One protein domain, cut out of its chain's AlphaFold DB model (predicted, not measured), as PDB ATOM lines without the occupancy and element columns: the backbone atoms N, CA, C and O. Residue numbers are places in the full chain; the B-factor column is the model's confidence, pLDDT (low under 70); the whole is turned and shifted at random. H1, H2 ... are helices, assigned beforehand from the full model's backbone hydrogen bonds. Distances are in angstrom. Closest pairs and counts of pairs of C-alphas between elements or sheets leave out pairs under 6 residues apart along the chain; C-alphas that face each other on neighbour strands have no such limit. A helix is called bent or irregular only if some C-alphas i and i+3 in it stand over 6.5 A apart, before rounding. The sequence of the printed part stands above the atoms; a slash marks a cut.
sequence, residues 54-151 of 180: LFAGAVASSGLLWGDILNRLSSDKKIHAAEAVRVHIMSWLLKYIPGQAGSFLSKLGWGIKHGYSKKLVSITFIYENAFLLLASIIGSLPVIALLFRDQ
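AT A GLANCE: This is residues 54 to 151 of the 180 residues of an uncharacterized protein of Lipingzhangella halophila (UniProt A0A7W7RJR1). Look for a small body in which four helices touch in a ring, H1 to H2 to H3 to H4 and back to H1, with neighbours crossed; H4 runs on out of this body as a long arm. Residues 133 to 151, of which 133 to 147 belong to H4, stick out and make the length. The printed part has 98 residues with four named helices, in the order H1, H2, H3, H4, and no named strand: the class is all helix. The whole is only just loose, close to compact, with a radius of gyration of the C-alphas of 15.2 A, and elongated, spanning 53 by 29 by 24 A.

HOW THE PARTS SIT: Start at H4, residues 118 to 147, which touches H1, residues 54 to 73, with its residues 120 to 128 alone; the closest C-alphas, of Leu 70 and Thr 124, are 6.0 A apart, at a steep tilt of 41 degrees, opposite ways. With residues 118 to 125 alone, H4 touches H3, residues 100 to 113, in a helical hairpin; the closest C-alphas, of Leu 108 and Val 121, are 5.9 A apart. H2, residues 81 to 93, makes a helical hairpin with H3, at a tilt of 38 degrees, only just steep; the closest C-alphas, of Ser 91 and Ser 103, are 4.3 A apart. H2 touches residues 59 to 67 of H1, the closest C-alphas, of Gly 63 and Val 85, 4.2 A apart, at a steep tilt of 64 degrees. H1 and H3 are apart, as are H2 and H4. Every O i to N i+4 pair is within hydrogen-bond range in H1, H2 and H3, and 24 of 26 in H4.

IN THESE COORDINATES: Find C-alpha 118 at (-11.866, -5.196, -32.861); from there H4 runs 43.3 A to C-alpha 147 at (29.449, -17.994, -34.971). H4 is irregular, but only just: C-alphas 139 and 142 are 6.6 A apart. H1 begins at C-alpha 54, (11.072, -27.694, -31.490), and measures 28.5 A; H3 measures 20.1 A and H2 18.7 A.

THE WHOLE: The C-alphas farthest apart, of Gly 115 and Asp 150, are 52.7 A apart. Without residues 133 to 151 the body spans 33 by 25 by 21 A. The printed part has no cut; the link from H3 to H4 is tight, the other two short. No printed residue is under 70 in pLDDT.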
ATOM      1  N   LEU A  54      10.760 -29.018 -32.028       95.94
ATOM      2  CA  LEU A  54      11.072 -27.694 -31.490       95.94
ATOM      3  C   LEU A  54      10.273 -26.603 -32.203       95.94
ATOM      4  O   LEU A  54       9.720 -25.719 -31.548       95.94
ATOM      5  N   PHE A  55      10.159 -26.683 -33.529       93.06
ATOM      6  CA  PHE A  55       9.365 -25.744 -34.309       93.06
ATOM      7  C   PHE A  55       7.875 -25.822 -33.959       93.06
ATOM      8  O   PHE A  55       7.252 -24.794 -33.690       93.06
ATOM      9  N   ALA A  56       7.305 -27.027 -33.885       94.44
ATOM     10  CA  ALA A  56       5.919 -27.227 -33.476       94.44
ATOM     11  C   ALA A  56       5.666 -26.691 -32.055       94.44
ATOM     12  O   ALA A  56       4.684 -25.980 -31.821       94.44
ATOM     13  N   GLY A  57       6.587 -26.959 -31.125       95.62
ATOM     14  CA  GLY A  57       6.556 -26.424 -29.765       95.62
ATOM     15  C   GLY A  57       6.624 -24.896 -29.727       95.62
ATOM     16  O   GLY A  57       5.874 -24.269 -28.982       95.62
ATOM     17  N   ALA A  58       7.458 -24.280 -30.569       92.50
ATOM     18  CA  ALA A  58       7.569 -22.827 -30.684       92.50
ATOM     19  C   ALA A  58       6.282 -22.176 -31.225       92.50
ATOM     20  O   ALA A  58       5.851 -21.134 -30.729       92.50
ATOM     21  N   VAL A  59       5.624 -22.795 -32.210       92.75
ATOM     22  CA  VAL A  59       4.337 -22.301 -32.731       92.75
ATOM     23  C   VAL A  59       3.240 -22.422 -31.669       92.75
ATOM     24  O   VAL A  59       2.475 -21.480 -31.455       92.75
ATOM     25  N   ALA A  60       3.179 -23.553 -30.959       95.12
ATOM     26  CA  ALA A  60       2.210 -23.752 -29.885       95.12
ATOM     27  C   ALA A  60       2.430 -22.769 -28.723       95.12
ATOM     28  O   ALA A  60       1.474 -22.145 -28.258       95.12
ATOM     29  N   SER A  61       3.678 -22.564 -28.293       95.12
ATOM     30  CA  SER A  61       4.004 -21.615 -27.224       95.12
ATOM     31  C   SER A  61       3.665 -20.174 -27.612       95.12
ATOM     32  O   SER A  61       3.109 -19.438 -26.798       95.12
ATOM     33  N   SER A  62       3.875 -19.784 -28.874       94.12
ATOM     34  CA  SER A  62       3.432 -18.483 -29.387       94.12
ATOM     35  C   SER A  62       1.907 -18.317 -29.324       94.12
ATOM     36  O   SER A  62       1.401 -17.241 -28.991       94.12
ATOM     37  N   GLY A  63       1.154 -19.396 -29.558       95.56
ATOM     38  CA  GLY A  63      -0.296 -19.420 -29.373       95.56
ATOM     39  C   GLY A  63      -0.736 -19.223 -27.927       95.56
ATOM     40  O   GLY A  63      -1.634 -18.419 -27.669       95.56
ATOM     41  N   LEU A  64      -0.067 -19.891 -26.986       97.00
ATOM     42  CA  LEU A  64      -0.311 -19.713 -25.552       97.00
ATOM     43  C   LEU A  64      -0.024 -18.277 -25.105       97.00
ATOM     44  O   LEU A  64      -0.857 -17.671 -24.435       97.00
ATOM     45  N   LEU A  65       1.109 -17.710 -25.530       96.12
ATOM     46  CA  LEU A  65       1.486 -16.330 -25.215       96.12
ATOM     47  C   LEU A  65       0.473 -15.328 -25.769       96.12
ATOM     48  O   LEU A  65       0.073 -14.405 -25.066       96.12
ATOM     49  N   TRP A  66       0.006 -15.519 -27.005       96.56
ATOM     50  CA  TRP A  66      -1.055 -14.677 -27.555       96.56
ATOM     51  C   TRP A  66      -2.351 -14.770 -26.733       96.56
ATOM     52  O   TRP A  66      -2.965 -13.740 -26.448       96.56
ATOM     53  N   GLY A  67      -2.748 -15.978 -26.318       96.69
ATOM     54  CA  GLY A  67      -3.902 -16.183 -25.440       96.69
ATOM     55  C   GLY A  67      -3.754 -15.481 -24.088       96.69
ATOM     56  O   GLY A  67      -4.698 -14.848 -23.623       96.69
ATOM     57  N   ASP A  68      -2.561 -15.526 -23.492       96.69
ATOM     58  CA  ASP A  68      -2.253 -14.820 -22.245       96.69
ATOM     59  C   ASP A  68      -2.338 -13.295 -22.418       96.69
ATOM     60  O   ASP A  68      -2.975 -12.615 -21.616       96.69
ATOM     61  N   ILE A  69      -1.802 -12.745 -23.515       96.56
ATOM     62  CA  ILE A  69      -1.923 -11.312 -23.840       96.56
ATOM     63  C   ILE A  69      -3.399 -10.915 -23.979       96.56
ATOM     64  O   ILE A  69      -3.818  -9.895 -23.430       96.56
ATOM     65  N   LEU A  70      -4.198 -11.715 -24.692       96.56
ATOM     66  CA  LEU A  70      -5.631 -11.463 -24.855       96.56
ATOM     67  C   LEU A  70      -6.363 -11.491 -23.508       96.56
ATOM     68  O   LEU A  70      -7.165 -10.599 -23.244       96.56
ATOM     69  N   ASN A  71      -6.056 -12.464 -22.650       96.38
ATOM     70  CA  ASN A  71      -6.661 -12.608 -21.326       96.38
ATOM     71  C   ASN A  71      -6.272 -11.489 -20.360       96.38
ATOM     72  O   ASN A  71      -7.105 -11.062 -19.570       96.38
ATOM     73  N   ARG A  72      -5.032 -10.995 -20.419       95.88
ATOM     74  CA  ARG A  72      -4.576  -9.868 -19.588       95.88
ATOM     75  C   ARG A  72      -5.217  -8.545 -19.984       95.88
ATOM     76  O   ARG A  72      -5.390  -7.675 -19.140       95.88
ATOM     77  N   LEU A  73      -5.521  -8.377 -21.269       94.12
ATOM     78  CA  LEU A  73      -6.104  -7.150 -21.809       94.12
ATOM     79  C   LEU A  73      -7.638  -7.202 -21.898       94.12
ATOM     80  O   LEU A  73      -8.261  -6.185 -22.207       94.12
ATOM     81  N   SER A  74      -8.254  -8.363 -21.660       93.81
ATOM     82  CA  SER A  74      -9.706  -8.525 -21.611       93.81
ATOM     83  C   SER A  74     -10.205  -8.490 -20.171       93.81
ATOM     84  O   SER A  74      -9.714  -9.228 -19.323       93.81
ATOM     85  N   SER A  75     -11.212  -7.661 -19.909       85.19
ATOM     86  CA  SER A  75     -11.810  -7.537 -18.576       85.19
ATOM     87  C   SER A  75     -12.839  -8.631 -18.278       85.19
ATOM     88  O   SER A  75     -12.933  -9.090 -17.145       85.19
ATOM     89  N   ASP A  76     -13.574  -9.087 -19.299       82.12
ATOM     90  CA  ASP A  76     -14.833  -9.818 -19.082       82.12
ATOM     91  C   ASP A  76     -14.803 -11.266 -19.594       82.12
ATOM     92  O   ASP A  76     -15.658 -12.075 -19.238       82.12
ATOM     93  N   LYS A  77     -13.848 -11.612 -20.469       87.06
ATOM     94  CA  LYS A  77     -13.819 -12.900 -21.177       87.06
ATOM     95  C   LYS A  77     -12.421 -13.484 -21.212       87.06
ATOM     96  O   LYS A  77     -11.465 -12.796 -21.561       87.06
ATOM     97  N   LYS A  78     -12.316 -14.788 -20.957       93.00
ATOM     98  CA  LYS A  78     -11.049 -15.515 -21.046       93.00
ATOM     99  C   LYS A  78     -11.093 -16.584 -22.128       93.00
ATOM    100  O   LYS A  78     -12.052 -17.344 -22.215       93.00
ATOM    101  N   ILE A  79     -10.037 -16.645 -22.929       95.25
ATOM    102  CA  ILE A  79      -9.776 -17.732 -23.865       95.25
ATOM    103  C   ILE A  79      -9.049 -18.860 -23.130       95.25
ATOM    104  O   ILE A  79      -8.116 -18.617 -22.356       95.25
ATOM    105  N   HIS A  80      -9.471 -20.099 -23.369       96.19
ATOM    106  CA  HIS A  80      -8.772 -21.273 -22.859       96.19
ATOM    107  C   HIS A  80      -7.492 -21.541 -23.668       96.19
ATOM    108  O   HIS A  80      -7.436 -21.275 -24.869       96.19
ATOM    109  N   ALA A  81      -6.470 -22.108 -23.025       95.25
ATOM    110  CA  ALA A  81      -5.151 -22.338 -23.619       95.25
ATOM    111  C   ALA A  81      -5.209 -23.121 -24.945       95.25
ATOM    112  O   ALA A  81      -4.658 -22.677 -25.952       95.25
ATOM    113  N   ALA A  82      -5.934 -24.245 -24.975       96.19
ATOM    114  CA  ALA A  82      -6.067 -25.063 -26.183       96.19
ATOM    115  C   ALA A  82      -6.730 -24.298 -27.343       96.19
ATOM    116  O   ALA A  82      -6.328 -24.431 -28.501       96.19
ATOM    117  N   GLU A  83      -7.716 -23.452 -27.040       96.44
ATOM    118  CA  GLU A  83      -8.363 -22.629 -28.055       96.44
ATOM    119  C   GLU A  83      -7.432 -21.525 -28.567       96.44
ATOM    120  O   GLU A  83      -7.371 -21.301 -29.776       96.44
ATOM    121  N   ALA A  84      -6.638 -20.907 -27.690       96.56
ATOM    122  CA  ALA A  84      -5.630 -19.931 -28.091       96.56
ATOM    123  C   ALA A  84      -4.609 -20.522 -29.070       96.56
ATOM    124  O   ALA A  84      -4.332 -19.922 -30.112       96.56
ATOM    125  N   VAL A  85      -4.116 -21.730 -28.784       96.75
ATOM    126  CA  VAL A  85      -3.205 -22.465 -29.672       96.75
ATOM    127  C   VAL A  85      -3.873 -22.771 -31.008       96.75
ATOM    128  O   VAL A  85      -3.305 -22.465 -32.055       96.75
ATOM    129  N   ARG A  86      -5.101 -23.302 -30.998       96.31
ATOM    130  CA  ARG A  86      -5.852 -23.609 -32.225       96.31
ATOM    131  C   ARG A  86      -6.011 -22.376 -33.116       96.31
ATOM    132  O   ARG A  86      -5.720 -22.434 -34.309       96.31
ATOM    133  N   VAL A  87      -6.453 -21.257 -32.542       95.12
ATOM    134  CA  VAL A  87      -6.640 -19.989 -33.265       95.12
ATOM    135  C   VAL A  87      -5.311 -19.475 -33.805       95.12
ATOM    136  O   VAL A  87      -5.246 -19.020 -34.948       95.12
ATOM    137  N   HIS A  88      -4.245 -19.572 -33.008       94.94
ATOM    138  CA  HIS A  88      -2.918 -19.160 -33.432       94.94
ATOM    139  C   HIS A  88      -2.432 -19.981 -34.626       94.94
ATOM    140  O   HIS A  88      -2.083 -19.381 -35.638       94.94
ATOM    141  N   ILE A  89      -2.491 -21.313 -34.570       93.69
ATOM    142  CA  ILE A  89      -2.067 -22.193 -35.672       93.69
ATOM    143  C   ILE A  89      -2.847 -21.874 -36.954       93.69
ATOM    144  O   ILE A  89      -2.239 -21.673 -38.003       93.69
ATOM    145  N   MET A  90      -4.176 -21.734 -36.874       92.06
ATOM    146  CA  MET A  90      -4.999 -21.362 -38.034       92.06
ATOM    147  C   MET A  90      -4.594 -20.004 -38.614       92.06
ATOM    148  O   MET A  90      -4.417 -19.859 -39.824       92.06
ATOM    149  N   SER A  91      -4.374 -19.010 -37.749       91.75
ATOM    150  CA  SER A  91      -3.906 -17.696 -38.185       91.75
ATOM    151  C   SER A  91      -2.503 -17.742 -38.793       91.75
ATOM    152  O   SER A  91      -2.184 -16.927 -39.655       91.75
ATOM    153  N   TRP A  92      -1.655 -18.671 -38.352       87.69
ATOM    154  CA  TRP A  92      -0.296 -18.835 -38.849       87.69
ATOM    155  C   TRP A  92      -0.291 -19.464 -40.241       87.69
ATOM    156  O   TRP A  92       0.430 -18.988 -41.111       87.69
ATOM    157  N   LEU A  93      -1.163 -20.442 -40.503       87.56
ATOM    158  CA  LEU A  93      -1.351 -21.008 -41.845       87.56
ATOM    159  C   LEU A  93      -1.829 -19.947 -42.850       87.56
ATOM    160  O   LEU A  93      -1.330 -19.870 -43.970       87.56
ATOM    161  N   LEU A  94      -2.717 -19.046 -42.424       87.50
ATOM    162  CA  LEU A  94      -3.176 -17.919 -43.245       87.50
ATOM    163  C   LEU A  94      -2.082 -16.871 -43.527       87.50
ATOM    164  O   LEU A  94      -2.280 -16.023 -44.400       87.50
ATOM    165  N   LYS A  95      -0.913 -16.937 -42.862       82.88
ATOM    166  CA  LYS A  95       0.259 -16.133 -43.258       82.88
ATOM    167  C   LYS A  95       0.808 -16.535 -44.618       82.88
ATOM    168  O   LYS A  95       1.457 -15.707 -45.244       82.88
ATOM    169  N   TYR A  96       0.568 -17.756 -45.086       81.06
ATOM    170  CA  TYR A  96       1.104 -18.186 -46.373       81.06
ATOM    171  C   TYR A  96       0.277 -17.643 -47.541       81.06
ATOM    172  O   TYR A  96       0.845 -17.279 -48.564       81.06
ATOM    173  N   ILE A  97      -1.044 -17.493 -47.376       81.44
ATOM    174  CA  ILE A  97      -1.949 -16.917 -48.383       81.44
ATOM    175  C   ILE A  97      -3.144 -16.292 -47.636       81.44
ATOM    176  O   ILE A  97      -3.928 -17.057 -47.074       81.44
ATOM    177  N   PRO A  98      -3.346 -14.950 -47.582       82.75
ATOM    178  CA  PRO A  98      -2.717 -13.840 -48.321       82.75
ATOM    179  C   PRO A  98      -1.610 -13.061 -47.563       82.75
ATOM    180  O   PRO A  98      -1.525 -11.834 -47.671       82.75
ATOM    181  N   GLY A  99      -0.771 -13.716 -46.758       83.25
ATOM    182  CA  GLY A  99       0.282 -13.015 -46.009       83.25
ATOM    183  C   GLY A  99      -0.132 -12.629 -44.588       83.25
ATOM    184  O   GLY A  99      -1.120 -13.108 -44.034       83.25
ATOM    185  N   GLN A 100       0.589 -11.672 -43.998       85.50
ATOM    186  CA  GLN A 100       0.303 -11.169 -42.645       85.50
ATOM    187  C   GLN A 100      -1.122 -10.613 -42.480       85.50
ATOM    188  O   GLN A 100      -1.703 -10.702 -41.398       85.50
ATOM    189  N   ALA A 101      -1.716 -10.092 -43.562       88.06
ATOM    190  CA  ALA A 101      -3.114  -9.673 -43.570       88.06
ATOM    191  C   ALA A 101      -4.068 -10.846 -43.290       88.06
ATOM    192  O   ALA A 101      -5.033 -10.677 -42.550       88.06
ATOM    193  N   GLY A 102      -3.776 -12.040 -43.818       90.50
ATOM    194  CA  GLY A 102      -4.552 -13.255 -43.565       90.50
ATOM    195  C   GLY A 102      -4.557 -13.634 -42.093       90.50
ATOM    196  O   GLY A 102      -5.613 -13.843 -41.499       90.50
ATOM    197  N   SER A 103      -3.374 -13.642 -41.486       91.75
ATOM    198  CA  SER A 103      -3.209 -13.937 -40.063       91.75
ATOM    199  C   SER A 103      -3.963 -12.962 -39.163       91.75
ATOM    200  O   SER A 103      -4.692 -13.377 -38.257       91.75
ATOM    201  N   PHE A 104      -3.871 -11.668 -39.472       94.50
ATOM    202  CA  PHE A 104      -4.619 -10.634 -38.768       94.50
ATOM    203  C   PHE A 104      -6.135 -10.819 -38.911       94.50
ATOM    204  O   PHE A 104      -6.851 -10.844 -37.909       94.50
ATOM    205  N   LEU A 105      -6.631 -10.984 -40.142       94.31
ATOM    206  CA  LEU A 105      -8.060 -11.141 -40.418       94.31
ATOM    207  C   LEU A 105      -8.633 -12.406 -39.775       94.31
ATOM    208  O   LEU A 105      -9.752 -12.364 -39.272       94.31
ATOM    209  N   SER A 106      -7.859 -13.492 -39.715       93.75
ATOM    210  CA  SER A 106      -8.239 -14.724 -39.020       93.75
ATOM    211  C   SER A 106      -8.528 -14.474 -37.544       93.75
ATOM    212  O   SER A 106      -9.595 -14.830 -37.043       93.75
ATOM    213  N   LYS A 107      -7.583 -13.842 -36.833       94.88
ATOM    214  CA  LYS A 107      -7.743 -13.558 -35.402       94.88
ATOM    215  C   LYS A 107      -8.831 -12.530 -35.158       94.88
ATOM    216  O   LYS A 107      -9.618 -12.693 -34.231       94.88
ATOM    217  N   LEU A 108      -8.915 -11.503 -36.006       96.38
ATOM    218  CA  LEU A 108      -9.958 -10.487 -35.926       96.38
ATOM    219  C   LEU A 108     -11.350 -11.099 -36.122       96.38
ATOM    220  O   LEU A 108     -12.243 -10.838 -35.320       96.38
ATOM    221  N   GLY A 109     -11.527 -11.942 -37.141       95.94
ATOM    222  CA  GLY A 109     -12.780 -12.642 -37.419       95.94
ATOM    223  C   GLY A 109     -13.183 -13.580 -36.283       95.94
ATOM    224  O   GLY A 109     -14.319 -13.517 -35.812       95.94
ATOM    225  N   TRP A 110     -12.240 -14.387 -35.782       96.19
ATOM    226  CA  TRP A 110     -12.478 -15.232 -34.610       96.19
ATOM    227  C   TRP A 110     -12.855 -14.392 -33.382       96.19
ATOM    228  O   TRP A 110     -13.861 -14.674 -32.734       96.19
ATOM    229  N   GLY A 111     -12.108 -13.326 -33.093       95.50
ATOM    230  CA  GLY A 111     -12.327 -12.495 -31.914       95.50
ATOM    231  C   GLY A 111     -13.681 -11.788 -31.932       95.50
ATOM    232  O   GLY A 111     -14.392 -11.823 -30.934       95.50
ATOM    233  N   ILE A 112     -14.091 -11.230 -33.078       95.56
ATOM    234  CA  ILE A 112     -15.425 -10.626 -33.239       95.56
ATOM    235  C   ILE A 112     -16.522 -11.674 -33.011       95.56
ATOM    236  O   ILE A 112     -17.481 -11.395 -32.296       95.56
ATOM    237  N   LYS A 113     -16.371 -12.887 -33.564       95.06
ATOM    238  CA  LYS A 113     -17.343 -13.981 -33.394       95.06
ATOM    239  C   LYS A 113     -17.514 -14.402 -31.928       95.06
ATOM    240  O   LYS A 113     -18.608 -14.790 -31.537       95.06
ATOM    241  N   HIS A 114     -16.468 -14.274 -31.112       94.12
ATOM    242  CA  HIS A 114     -16.501 -14.566 -29.670       94.12
ATOM    243  C   HIS A 114     -16.783 -13.309 -28.819       94.12
ATOM    244  O   HIS A 114     -16.727 -13.317 -27.585       94.12
ATOM    245  N   GLY A 115     -17.142 -12.202 -29.477       93.62
ATOM    246  CA  GLY A 115     -17.536 -10.947 -28.855       93.62
ATOM    247  C   GLY A 115     -16.394 -10.216 -28.151       93.62
ATOM    248  O   GLY A 115     -16.643  -9.546 -27.149       93.62
ATOM    249  N   TYR A 116     -15.161 -10.361 -28.636       95.50
ATOM    250  CA  TYR A 116     -14.059  -9.450 -28.336       95.50
ATOM    251  C   TYR A 116     -14.144  -8.212 -29.233       95.50
ATOM    252  O   TYR A 116     -14.562  -8.276 -30.392       95.50
ATOM    253  N   SER A 117     -13.704  -7.061 -28.721       95.38
ATOM    254  CA  SER A 117     -13.678  -5.837 -29.520       95.38
ATOM    255  C   SER A 117     -12.583  -5.893 -30.593       95.38
ATOM    256  O   SER A 117     -11.478  -6.393 -30.364       95.38
ATOM    257  N   LYS A 118     -12.851  -5.302 -31.765       95.94
ATOM    258  CA  LYS A 118     -11.866  -5.196 -32.861       95.94
ATOM    259  C   LYS A 118     -10.554  -4.557 -32.399       95.94
ATOM    260  O   LYS A 118      -9.474  -4.990 -32.799       95.94
ATOM    261  N   LYS A 119     -10.657  -3.534 -31.541       96.25
ATOM    262  CA  LYS A 119      -9.519  -2.801 -30.975       96.25
ATOM    263  C   LYS A 119      -8.637  -3.719 -30.131       96.25
ATOM    264  O   LYS A 119      -7.432  -3.751 -30.355       96.25
ATOM    265  N   LEU A 120      -9.234  -4.484 -29.216       95.88
ATOM    266  CA  LEU A 120      -8.513  -5.414 -28.347       95.88
ATOM    267  C   LEU A 120      -7.737  -6.453 -29.164       95.88
ATOM    268  O   LEU A 120      -6.525  -6.580 -29.005       95.88
ATOM    269  N   VAL A 121      -8.408  -7.128 -30.103       96.00
ATOM    270  CA  VAL A 121      -7.764  -8.151 -30.940       96.00
ATOM    271  C   VAL A 121      -6.622  -7.551 -31.760       96.00
ATOM    272  O   VAL A 121      -5.539  -8.129 -31.828       96.00
ATOM    273  N   SER A 122      -6.818  -6.351 -32.313       96.38
ATOM    274  CA  SER A 122      -5.776  -5.669 -33.084       96.38
ATOM    275  C   SER A 122      -4.547  -5.328 -32.250       96.38
ATOM    276  O   SER A 122      -3.425  -5.553 -32.697       96.38
ATOM    277  N   ILE A 123      -4.743  -4.843 -31.024       96.12
ATOM    278  CA  ILE A 123      -3.647  -4.553 -30.096       96.12
ATOM    279  C   ILE A 123      -2.888  -5.838 -29.742       96.12
ATOM    280  O   ILE A 123      -1.661  -5.857 -29.803       96.12
ATOM    281  N   THR A 124      -3.597  -6.932 -29.445       96.00
ATOM    282  CA  THR A 124      -2.956  -8.216 -29.101       96.00
ATOM    283  C   THR A 124      -2.126  -8.778 -30.261       96.00
ATOM    284  O   THR A 124      -1.042  -9.306 -30.034       96.00
ATOM    285  N   PHE A 125      -2.582  -8.598 -31.507       94.56
ATOM    286  CA  PHE A 125      -1.838  -8.998 -32.706       94.56
ATOM    287  C   PHE A 125      -0.571  -8.157 -32.919       94.56
ATOM    288  O   PHE A 125       0.464  -8.675 -33.342       94.56
ATOM    289  N   ILE A 126      -0.624  -6.856 -32.616       94.31
ATOM    290  CA  ILE A 126       0.562  -5.988 -32.653       94.31
ATOM    291  C   ILE A 126       1.578  -6.446 -31.601       94.31
ATOM    292  O   ILE A 126       2.749  -6.612 -31.936       94.31
ATOM    293  N   TYR A 127       1.133  -6.695 -30.364       94.56
ATOM    294  CA  TYR A 127       2.006  -7.188 -29.295       94.56
ATOM    295  C   TYR A 127       2.649  -8.526 -29.640       94.56
ATOM    296  O   TYR A 127       3.850  -8.677 -29.471       94.56
ATOM    297  N   GLU A 128       1.883  -9.469 -30.183       93.56
ATOM    298  CA  GLU A 128       2.404 -10.750 -30.656       93.56
ATOM    299  C   GLU A 128       3.564 -10.574 -31.643       93.56
ATOM    300  O   GLU A 128       4.632 -11.145 -31.443       93.56
ATOM    301  N   ASN A 129       3.385  -9.768 -32.696       91.44
ATOM    302  CA  ASN A 129       4.438  -9.567 -33.693       91.44
ATOM    303  C   ASN A 129       5.630  -8.785 -33.120       91.44
ATOM    304  O   ASN A 129       6.771  -9.074 -33.473       91.44
ATOM    305  N   ALA A 130       5.385  -7.828 -32.219       90.75
ATOM    306  CA  ALA A 130       6.447  -7.101 -31.532       90.75
ATOM    307  C   ALA A 130       7.279  -8.029 -30.634       90.75
ATOM    308  O   ALA A 130       8.505  -7.998 -30.693       90.75
ATOM    309  N   PHE A 131       6.633  -8.895 -29.851       91.44
ATOM    310  CA  PHE A 131       7.321  -9.856 -28.995       91.44
ATOM    311  C   PHE A 131       8.047 -10.930 -29.796       91.44
ATOM    312  O   PHE A 131       9.173 -11.259 -29.446       91.44
ATOM    313  N   LEU A 132       7.470 -11.421 -30.897       90.38
ATOM    314  CA  LEU A 132       8.168 -12.335 -31.805       90.38
ATOM    315  C   LEU A 132       9.424 -11.691 -32.403       90.38
ATOM    316  O   LEU A 132      10.472 -12.330 -32.446       90.38
ATOM    317  N   LEU A 133       9.348 -10.424 -32.821       89.06
ATOM    318  CA  LEU A 133      10.507  -9.693 -33.332       89.06
ATOM    319  C   LEU A 133      11.580  -9.516 -32.251       89.06
ATOM    320  O   LEU A 133      12.749  -9.797 -32.503       89.06
ATOM    321  N   LEU A 134      11.193  -9.087 -31.048       88.56
ATOM    322  CA  LEU A 134      12.123  -8.927 -29.929       88.56
ATOM    323  C   LEU A 134      12.773 -10.258 -29.547       88.56
ATOM    324  O   LEU A 134      13.992 -10.317 -29.428       88.56
ATOM    325  N   ALA A 135      11.989 -11.328 -29.423       87.69
ATOM    326  CA  ALA A 135      12.497 -12.665 -29.141       87.69
ATOM    327  C   ALA A 135      13.461 -13.143 -30.235       87.69
ATOM    328  O   ALA A 135      14.513 -13.695 -29.923       87.69
ATOM    329  N   SER A 136      13.154 -12.876 -31.508       87.94
ATOM    330  CA  SER A 136      14.037 -13.213 -32.625       87.94
ATOM    331  C   SER A 136      15.347 -12.428 -32.586       87.94
ATOM    332  O   SER A 136      16.392 -13.006 -32.867       87.94
ATOM    333  N   ILE A 137      15.326 -11.141 -32.235       85.88
ATOM    334  CA  ILE A 137      16.543 -10.325 -32.129       85.88
ATOM    335  C   ILE A 137      17.380 -10.796 -30.937       85.88
ATOM    336  O   ILE A 137      18.553 -11.115 -31.097       85.88
ATOM    337  N   ILE A 138      16.766 -10.898 -29.757       88.50
ATOM    338  CA  ILE A 138      17.441 -11.307 -28.519       88.50
ATOM    339  C   ILE A 138      18.021 -12.718 -28.663       88.50
ATOM    340  O   ILE A 138      19.151 -12.951 -28.249       88.50
ATOM    341  N   GLY A 139      17.280 -13.643 -29.277       85.06
ATOM    342  CA  GLY A 139      17.732 -15.015 -29.493       85.06
ATOM    343  C   GLY A 139      18.810 -15.151 -30.570       85.06
ATOM    344  O   GLY A 139      19.709 -15.974 -30.426       85.06
ATOM    345  N   SER A 140      18.755 -14.349 -31.639       84.69
ATOM    346  CA  SER A 140      19.737 -14.438 -32.732       84.69
ATOM    347  C   SER A 140      21.057 -13.734 -32.422       84.69
ATOM    348  O   SER A 140      22.093 -14.180 -32.906       84.69
ATOM    349  N   LEU A 141      21.053 -12.684 -31.593       84.88
ATOM    350  CA  LEU A 141      22.256 -11.913 -31.264       84.88
ATOM    351  C   LEU A 141      23.415 -12.776 -30.725       84.88
ATOM    352  O   LEU A 141      24.503 -12.677 -31.289       84.88
ATOM    353  N   PRO A 142      23.230 -13.650 -29.713       86.75
ATOM    354  CA  PRO A 142      24.307 -14.512 -29.228       86.75
ATOM    355  C   PRO A 142      24.801 -15.491 -30.291       86.75
ATOM    356  O   PRO A 142      26.002 -15.692 -30.422       86.75
ATOM    357  N   VAL A 143      23.890 -16.074 -31.075       86.00
ATOM    358  CA  VAL A 143      24.242 -17.034 -32.133       86.00
ATOM    359  C   VAL A 143      25.113 -16.361 -33.188       86.00
ATOM    360  O   VAL A 143      26.157 -16.891 -33.558       86.00
ATOM    361  N   ILE A 144      24.718 -15.167 -33.632       83.56
ATOM    362  CA  ILE A 144      25.476 -14.401 -34.619       83.56
ATOM    363  C   ILE A 144      26.820 -13.955 -34.031       83.56
ATOM    364  O   ILE A 144      27.848 -14.118 -34.681       83.56
ATOM    365  N   ALA A 145      26.837 -13.450 -32.794       84.00
ATOM    366  CA  ALA A 145      28.062 -12.997 -32.141       84.00
ATOM    367  C   ALA A 145      29.078 -14.131 -31.912       84.00
ATOM    368  O   ALA A 145      30.282 -13.892 -31.991       84.00
ATOM    369  N   LEU A 146      28.607 -15.352 -31.637       88.19
ATOM    370  CA  LEU A 146      29.463 -16.517 -31.411       88.19
ATOM    371  C   LEU A 146      29.969 -17.139 -32.717       88.19
ATOM    372  O   LEU A 146      31.144 -17.483 -32.800       88.19
ATOM    373  N   LEU A 147      29.105 -17.290 -33.727       86.38
ATOM    374  CA  LEU A 147      29.449 -17.994 -34.971       86.38
ATOM    375  C   LEU A 147      30.095 -17.094 -36.030       86.38
ATOM    376  O   LEU A 147      30.875 -17.577 -36.843       86.38
ATOM    377  N   PHE A 148      29.786 -15.797 -36.021       84.56
ATOM    378  CA  PHE A 148      30.199 -14.839 -37.049       84.56
ATOM    379  C   PHE A 148      30.922 -13.645 -36.421       84.56
ATOM    380  O   PHE A 148      30.685 -12.502 -36.798       84.56
ATOM    381  N   ARG A 149      31.775 -13.897 -35.420       79.12
ATOM    382  CA  ARG A 149      32.395 -12.862 -34.574       79.12
ATOM    383  C   ARG A 149      33.028 -11.718 -35.376       79.12
ATOM    384  O   ARG A 149      32.773 -10.554 -35.067       79.12
ATOM    385  N   ASP A 150      33.790 -12.050 -36.416       79.56
ATOM    386  CA  ASP A 150      34.504 -11.067 -37.240       79.56
ATOM    387  C   ASP A 150      33.541 -10.277 -38.141       79.56
ATOM    388  O   ASP A 150      33.571  -9.046 -38.159       79.56
ATOM    389  N   GLN A 151      32.587 -10.952 -38.799       79.38
ATOM    390  CA  GLN A 151      31.584 -10.271 -39.633       79.38
ATOM    391  C   GLN A 151      30.570  -9.471 -38.803       79.38
ATOM    392  O   GLN A 151      30.006  -8.485 -39.280       79.38
TER     393      GLN A 151